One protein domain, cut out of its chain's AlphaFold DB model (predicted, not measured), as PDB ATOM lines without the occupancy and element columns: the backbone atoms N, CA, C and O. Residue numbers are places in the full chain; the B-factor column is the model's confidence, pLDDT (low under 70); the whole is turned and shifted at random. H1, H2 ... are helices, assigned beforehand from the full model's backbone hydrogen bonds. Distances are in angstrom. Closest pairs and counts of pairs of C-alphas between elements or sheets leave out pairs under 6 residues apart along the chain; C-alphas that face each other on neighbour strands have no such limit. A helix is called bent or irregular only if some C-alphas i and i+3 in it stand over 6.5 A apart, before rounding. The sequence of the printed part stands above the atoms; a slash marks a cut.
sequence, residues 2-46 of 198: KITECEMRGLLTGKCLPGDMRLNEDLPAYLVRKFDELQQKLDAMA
ATOM      1  N   LYS A   2    -119.577 -58.068  13.152       62.28
ATOM      2  CA  LYS A   2    -118.474 -59.022  13.050       62.28
ATOM      3  C   LYS A   2    -119.118 -60.406  13.050       62.28
ATOM      4  O   LYS A   2    -119.741 -60.767  14.038       62.28
ATOM      5  N   ILE A   3    -119.064 -61.101  11.921       71.88
ATOM      6  CA  ILE A   3    -119.385 -62.527  11.848       71.88
ATOM      7  C   ILE A   3    -118.052 -63.255  11.719       71.88
ATOM      8  O   ILE A   3    -117.213 -62.873  10.898       71.88
ATOM      9  N   THR A   4    -117.821 -64.253  12.555       77.88
ATOM     10  CA  THR A   4    -116.620 -65.085  12.463       77.88
ATOM     11  C   THR A   4    -116.740 -66.051  11.283       77.88
ATOM     12  O   THR A   4    -117.835 -66.342  10.788       77.88
ATOM     13  N   GLU A   5    -115.615 -66.596  10.817       83.62
ATOM     14  CA  GLU A   5    -115.631 -67.627   9.770       83.62
ATOM     15  C   GLU A   5    -116.423 -68.868  10.217       83.62
ATOM     16  O   GLU A   5    -117.156 -69.463   9.423       83.62
ATOM     17  N   CYS A   6    -116.307 -69.245  11.496       81.62
ATOM     18  CA  CYS A   6    -117.027 -70.376  12.074       81.62
ATOM     19  C   CYS A   6    -118.548 -70.155  12.032       81.62
ATOM     20  O   CYS A   6    -119.283 -71.015  11.540       81.62
ATOM     21  N   GLU A   7    -119.016 -68.978  12.455       81.88
ATOM     22  CA  GLU A   7    -120.435 -68.606  12.407       81.88
ATOM     23  C   GLU A   7    -120.960 -68.539  10.971       81.88
ATOM     24  O   GLU A   7    -122.022 -69.088  10.674       81.88
ATOM     25  N   MET A   8    -120.195 -67.939  10.052       86.62
ATOM     26  CA  MET A   8    -120.573 -67.874   8.641       86.62
ATOM     27  C   MET A   8    -120.672 -69.276   8.027       86.62
ATOM     28  O   MET A   8    -121.620 -69.574   7.301       86.62
ATOM     29  N   ARG A   9    -119.741 -70.179   8.350       88.75
ATOM     30  CA  ARG A   9    -119.796 -71.572   7.893       88.75
ATOM     31  C   ARG A   9    -120.998 -72.308   8.475       88.75
ATOM     32  O   ARG A   9    -121.661 -73.051   7.750       88.75
ATOM     33  N   GLY A  10    -121.287 -72.116   9.760       90.00
ATOM     34  CA  GLY A  10    -122.473 -72.675  10.405       90.00
ATOM     35  C   GLY A  10    -123.752 -72.253   9.683       90.00
ATOM     36  O   GLY A  10    -124.587 -73.103   9.373       90.00
ATOM     37  N   LEU A  11    -123.843 -70.971   9.323       89.12
ATOM     38  CA  LEU A  11    -124.984 -70.396   8.623       89.12
ATOM     39  C   LEU A  11    -125.141 -70.989   7.218       89.12
ATOM     40  O   LEU A  11    -126.206 -71.492   6.865       89.12
ATOM     41  N   LEU A  12    -124.061 -70.996   6.431       90.00
ATOM     42  CA  LEU A  12    -124.062 -71.498   5.051       90.00
ATOM     43  C   LEU A  12    -124.307 -73.010   4.958       90.00
ATOM     44  O   LEU A  12    -124.793 -73.497   3.940       90.00
ATOM     45  N   THR A  13    -123.975 -73.758   6.011       91.62
ATOM     46  CA  THR A  13    -124.215 -75.209   6.084       91.62
ATOM     47  C   THR A  13    -125.538 -75.573   6.761       91.62
ATOM     48  O   THR A  13    -125.821 -76.759   6.922       91.62
ATOM     49  N   GLY A  14    -126.349 -74.585   7.159       87.31
ATOM     50  CA  GLY A  14    -127.638 -74.799   7.824       87.31
ATOM     51  C   GLY A  14    -127.530 -75.356   9.247       87.31
ATOM     52  O   GLY A  14    -128.507 -75.878   9.778       87.31
ATOM     53  N   LYS A  15    -126.346 -75.277   9.868       89.50
ATOM     54  CA  LYS A  15    -126.098 -75.731  11.247       89.50
ATOM     55  C   LYS A  15    -126.460 -74.680  12.295       89.50
ATOM     56  O   LYS A  15    -126.637 -75.035  13.456       89.50
ATOM     57  N   CYS A  16    -126.566 -73.410  11.910       82.50
ATOM     58  CA  CYS A  16    -127.070 -72.343  12.767       82.50
ATOM     59  C   CYS A  16    -127.988 -71.393  11.986       82.50
ATOM     60  O   CYS A  16    -127.888 -71.281  10.763       82.50
ATOM     61  N   LEU A  17    -128.886 -70.723  12.710       83.19
ATOM     62  CA  LEU A  17    -129.736 -69.659  12.185       83.19
ATOM     63  C   LEU A  17    -129.444 -68.356  12.943       83.19
ATOM     64  O   LEU A  17    -129.286 -68.402  14.166       83.19
ATOM     65  N   PRO A  18    -129.381 -67.202  12.260       85.25
ATOM     66  CA  PRO A  18    -129.191 -65.912  12.906       85.25
ATOM     67  C   PRO A  18    -130.423 -65.553  13.736       85.25
ATOM     68  O   PRO A  18    -131.556 -65.722  13.284       85.25
ATOM     69  N   GLY A  19    -130.210 -65.021  14.940       83.06
ATOM     70  CA  GLY A  19    -131.306 -64.664  15.847       83.06
ATOM     71  C   GLY A  19    -132.194 -63.516  15.351       83.06
ATOM     72  O   GLY A  19    -133.308 -63.355  15.836       83.06
ATOM     73  N   ASP A  20    -131.721 -62.725  14.388       87.31
ATOM     74  CA  ASP A  20    -132.444 -61.612  13.768       87.31
ATOM     75  C   ASP A  20    -132.970 -61.938  12.355       87.31
ATOM     76  O   ASP A  20    -133.370 -61.039  11.603       87.31
ATOM     77  N   MET A  21    -132.972 -63.223  11.982       89.62
ATOM     78  CA  MET A  21    -133.682 -63.713  10.804       89.62
ATOM     79  C   MET A  21    -135.192 -63.595  11.032       89.62
ATOM     80  O   MET A  21    -135.722 -63.992  12.073       89.62
ATOM     81  N   ARG A  22    -135.902 -63.006  10.068       92.06
ATOM     82  CA  ARG A  22    -137.349 -62.779  10.176       92.06
ATOM     83  C   ARG A  22    -138.114 -64.085   9.950       92.06
ATOM     84  O   ARG A  22    -137.651 -64.989   9.259       92.06
ATOM     85  N   LEU A  23    -139.327 -64.177  10.495       90.81
ATOM     86  CA  LEU A  23    -140.209 -65.316  10.229       90.81
ATOM     87  C   LEU A  23    -140.464 -65.434   8.715       90.81
ATOM     88  O   LEU A  23    -140.866 -64.457   8.086       90.81
ATOM     89  N   ASN A  24    -140.283 -66.637   8.162       91.50
ATOM     90  CA  ASN A  24    -140.415 -66.946   6.731       91.50
ATOM     91  C   ASN A  24    -139.379 -66.265   5.814       91.50
ATOM     92  O   ASN A  24    -139.562 -66.256   4.600       91.50
ATOM     93  N   GLU A  25    -138.305 -65.701   6.369       93.38
ATOM     94  CA  GLU A  25    -137.147 -65.255   5.593       93.38
ATOM     95  C   GLU A  25    -136.250 -66.464   5.305       93.38
ATOM     96  O   GLU A  25    -135.908 -67.219   6.215       93.38
ATOM     97  N   ASP A  26    -135.895 -66.677   4.038       93.19
ATOM     98  CA  ASP A  26    -134.906 -67.687   3.675       93.19
ATOM     99  C   ASP A  26    -133.480 -67.123   3.768       93.19
ATOM    100  O   ASP A  26    -133.254 -65.918   3.920       93.19
ATOM    101  N   LEU A  27    -132.488 -68.014   3.719       90.81
ATOM    102  CA  LEU A  27    -131.090 -67.618   3.870       90.81
ATOM    103  C   LEU A  27    -130.634 -66.604   2.796       90.81
ATOM    104  O   LEU A  27    -130.006 -65.614   3.176       90.81
ATOM    105  N   PRO A  28    -130.933 -66.780   1.493       93.25
ATOM    106  CA  PRO A  28    -130.605 -65.772   0.488       93.25
ATOM    107  C   PRO A  28    -131.225 -64.402   0.779       93.25
ATOM    108  O   PRO A  28    -130.506 -63.406   0.729       93.25
ATOM    109  N   ALA A  29    -132.514 -64.337   1.130       93.81
ATOM    110  CA  ALA A  29    -133.179 -63.076   1.453       93.81
ATOM    111  C   ALA A  29    -132.552 -62.393   2.676       93.81
ATOM    112  O   ALA A  29    -132.281 -61.192   2.637       93.81
ATOM    113  N   TYR A  30    -132.242 -63.167   3.722       91.88
ATOM    114  CA  TYR A  30    -131.533 -62.674   4.903       91.88
ATOM    115  C   TYR A  30    -130.166 -62.076   4.537       91.88
ATOM    116  O   TYR A  30    -129.839 -60.966   4.961       91.88
ATOM    117  N   LEU A  31    -129.367 -62.789   3.736       91.81
ATOM    118  CA  LEU A  31    -128.029 -62.342   3.348       91.81
ATOM    119  C   LEU A  31    -128.077 -61.086   2.478       91.81
ATOM    120  O   LEU A  31    -127.331 -60.150   2.747       91.81
ATOM    121  N   VAL A  32    -128.969 -61.037   1.484       95.19
ATOM    122  CA  VAL A  32    -129.163 -59.846   0.640       95.19
ATOM    123  C   VAL A  32    -129.516 -58.643   1.507       95.19
ATOM    124  O   VAL A  32    -128.829 -57.629   1.439       95.19
ATOM    125  N   ARG A  33    -130.488 -58.785   2.417       94.88
ATOM    126  CA  ARG A  33    -130.850 -57.714   3.349       94.88
ATOM    127  C   ARG A  33    -129.656 -57.249   4.184       94.88
ATOM    128  O   ARG A  33    -129.484 -56.050   4.383       94.88
ATOM    129  N   LYS A  34    -128.828 -58.170   4.683       91.75
ATOM    130  CA  LYS A  34    -127.645 -57.817   5.480       91.75
ATOM    131  C   LYS A  34    -126.559 -57.125   4.672       91.75
ATOM    132  O   LYS A  34    -125.937 -56.198   5.188       91.75
ATOM    133  N   PHE A  35    -126.338 -57.542   3.429       94.12
ATOM    134  CA  PHE A  35    -125.415 -56.851   2.535       94.12
ATOM    135  C   PHE A  35    -125.923 -55.452   2.183       94.12
ATOM    136  O   PHE A  35    -125.137 -54.512   2.254       94.12
ATOM    137  N   ASP A  36    -127.223 -55.286   1.939       95.81
ATOM    138  CA  ASP A  36    -127.832 -53.976   1.696       95.81
ATOM    139  C   ASP A  36    -127.721 -53.058   2.927       95.81
ATOM    140  O   ASP A  36    -127.331 -51.901   2.800       95.81
ATOM    141  N   GLU A  37    -127.992 -53.571   4.135       92.50
ATOM    142  CA  GLU A  37    -127.820 -52.828   5.397       92.50
ATOM    143  C   GLU A  37    -126.362 -52.360   5.595       92.50
ATOM    144  O   GLU A  37    -126.119 -51.249   6.073       92.50
ATOM    145  N   LEU A  38    -125.375 -53.195   5.244       91.88
ATOM    146  CA  LEU A  38    -123.955 -52.835   5.319       91.88
ATOM    147  C   LEU A  38    -123.560 -51.828   4.236       91.88
ATOM    148  O   LEU A  38    -122.848 -50.870   4.538       91.88
ATOM    149  N   GLN A  39    -124.045 -52.013   3.008       95.88
ATOM    150  CA  GLN A  39    -123.787 -51.102   1.899       95.88
ATOM    151  C   GLN A  39    -124.357 -49.712   2.194       95.88
ATOM    152  O   GLN A  39    -123.641 -48.727   2.065       95.88
ATOM    153  N   GLN A  40    -125.582 -49.625   2.719       95.31
ATOM    154  CA  GLN A  40    -126.191 -48.357   3.133       95.31
ATOM    155  C   GLN A  40    -125.361 -47.623   4.193       95.31
ATOM    156  O   GLN A  40    -125.210 -46.404   4.122       95.31
ATOM    157  N   LYS A  41    -124.791 -48.345   5.168       93.81
ATOM    158  CA  LYS A  41    -123.897 -47.743   6.172       93.81
ATOM    159  C   LYS A  41    -122.608 -47.215   5.544       93.81
ATOM    160  O   LYS A  41    -122.164 -46.131   5.914       93.81
ATOM    161  N   LEU A  42    -122.014 -47.964   4.613       95.31
ATOM    162  CA  LEU A  42    -120.816 -47.528   3.891       95.31
ATOM    163  C   LEU A  42    -121.096 -46.295   3.035       95.31
ATOM    164  O   LEU A  42    -120.341 -45.331   3.116       95.31
ATOM    165  N   ASP A  43    -122.192 -46.298   2.282       97.50
ATOM    166  CA  ASP A  43    -122.578 -45.184   1.419       97.50
ATOM    167  C   ASP A  43    -122.869 -43.923   2.240       97.50
ATOM    168  O   ASP A  43    -122.407 -42.841   1.885       97.50
ATOM    169  N   ALA A  44    -123.554 -44.057   3.382       96.94
ATOM    170  CA  ALA A  44    -123.811 -42.941   4.289       96.94
ATOM    171  C   ALA A  44    -122.511 -42.347   4.862       96.94
ATOM    172  O   ALA A  44    -122.323 -41.132   4.826       96.94
ATOM    173  N   MET A  45    -121.586 -43.188   5.340       96.19
ATOM    174  CA  MET A  45    -120.285 -42.720   5.837       96.19
ATOM    175  C   MET A  45    -119.418 -42.125   4.720       96.19
ATOM    176  O   MET A  45    -118.683 -41.168   4.957       96.19
ATOM    177  N   ALA A  46    -119.470 -42.675   3.505       97.12
ATOM    178  CA  ALA A  46    -118.734 -42.149   2.360       97.12
ATOM    179  C   ALA A  46    -119.276 -40.781   1.926       97.12
ATOM    180  O   ALA A  46    -118.488 -39.869   1.684       97.12
TER     181      ALA A  46
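This is residues 2 to 46 of the 198 residues of an uncharacterized protein of Pantoea sp. PNA 03-3 (UniProt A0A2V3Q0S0). A short helix, H1, leads into a wide loop, residues 13 to 26, which brings the backbone round to a long helix, H2, whose residues 35 to 46 stick out as a bare arm. H1, the loop and the first part of H2 make a small head, and the arm gives the model much of its length. The printed part has 45 residues with two named helices, H1 then H2, and no named strand; its class is all helix. The whole is loose, with a radius of gyration of the C-alphas of 11.8 A, and spans 35 by 25 by 15 A.

H1, residues 5 to 12, and H2, residues 27 to 46, are only just apart, their closest C-alphas being 8.1 A from each other. A long link of 14 residues, 13 to 26, joins them, and its C-alphas lie 8 to 15 A from the mean of the C-alphas. Residues 35 to 46 of H2 stand free. In both H1 and H2 every O i to N i+4 pair is within hydrogen-bond range, and neither helix is bent.

H1 begins at C-alpha 5, (-115.631, -67.627, 9.770), and measures 10.4 A to C-alpha 12, at (-124.062, -71.498, 5.051). H2 measures 28.3 A from C-alpha 27, at (-131.090, -67.618, 3.870), to C-alpha 46, at (-118.734, -42.149, 2.360).

The C-alphas of Lys 15 and Ala 46 are the two farthest apart, at 35.5 A, while those of Lys 2 and Ala 46 are 20.0 A apart. Without residues 35 to 46 the body has 33 residues and spans 24 by 18 by 15 A. The printed part has no cut. Its mean pLDDT is 89.5, and residue 2 is the one printed residue under 70.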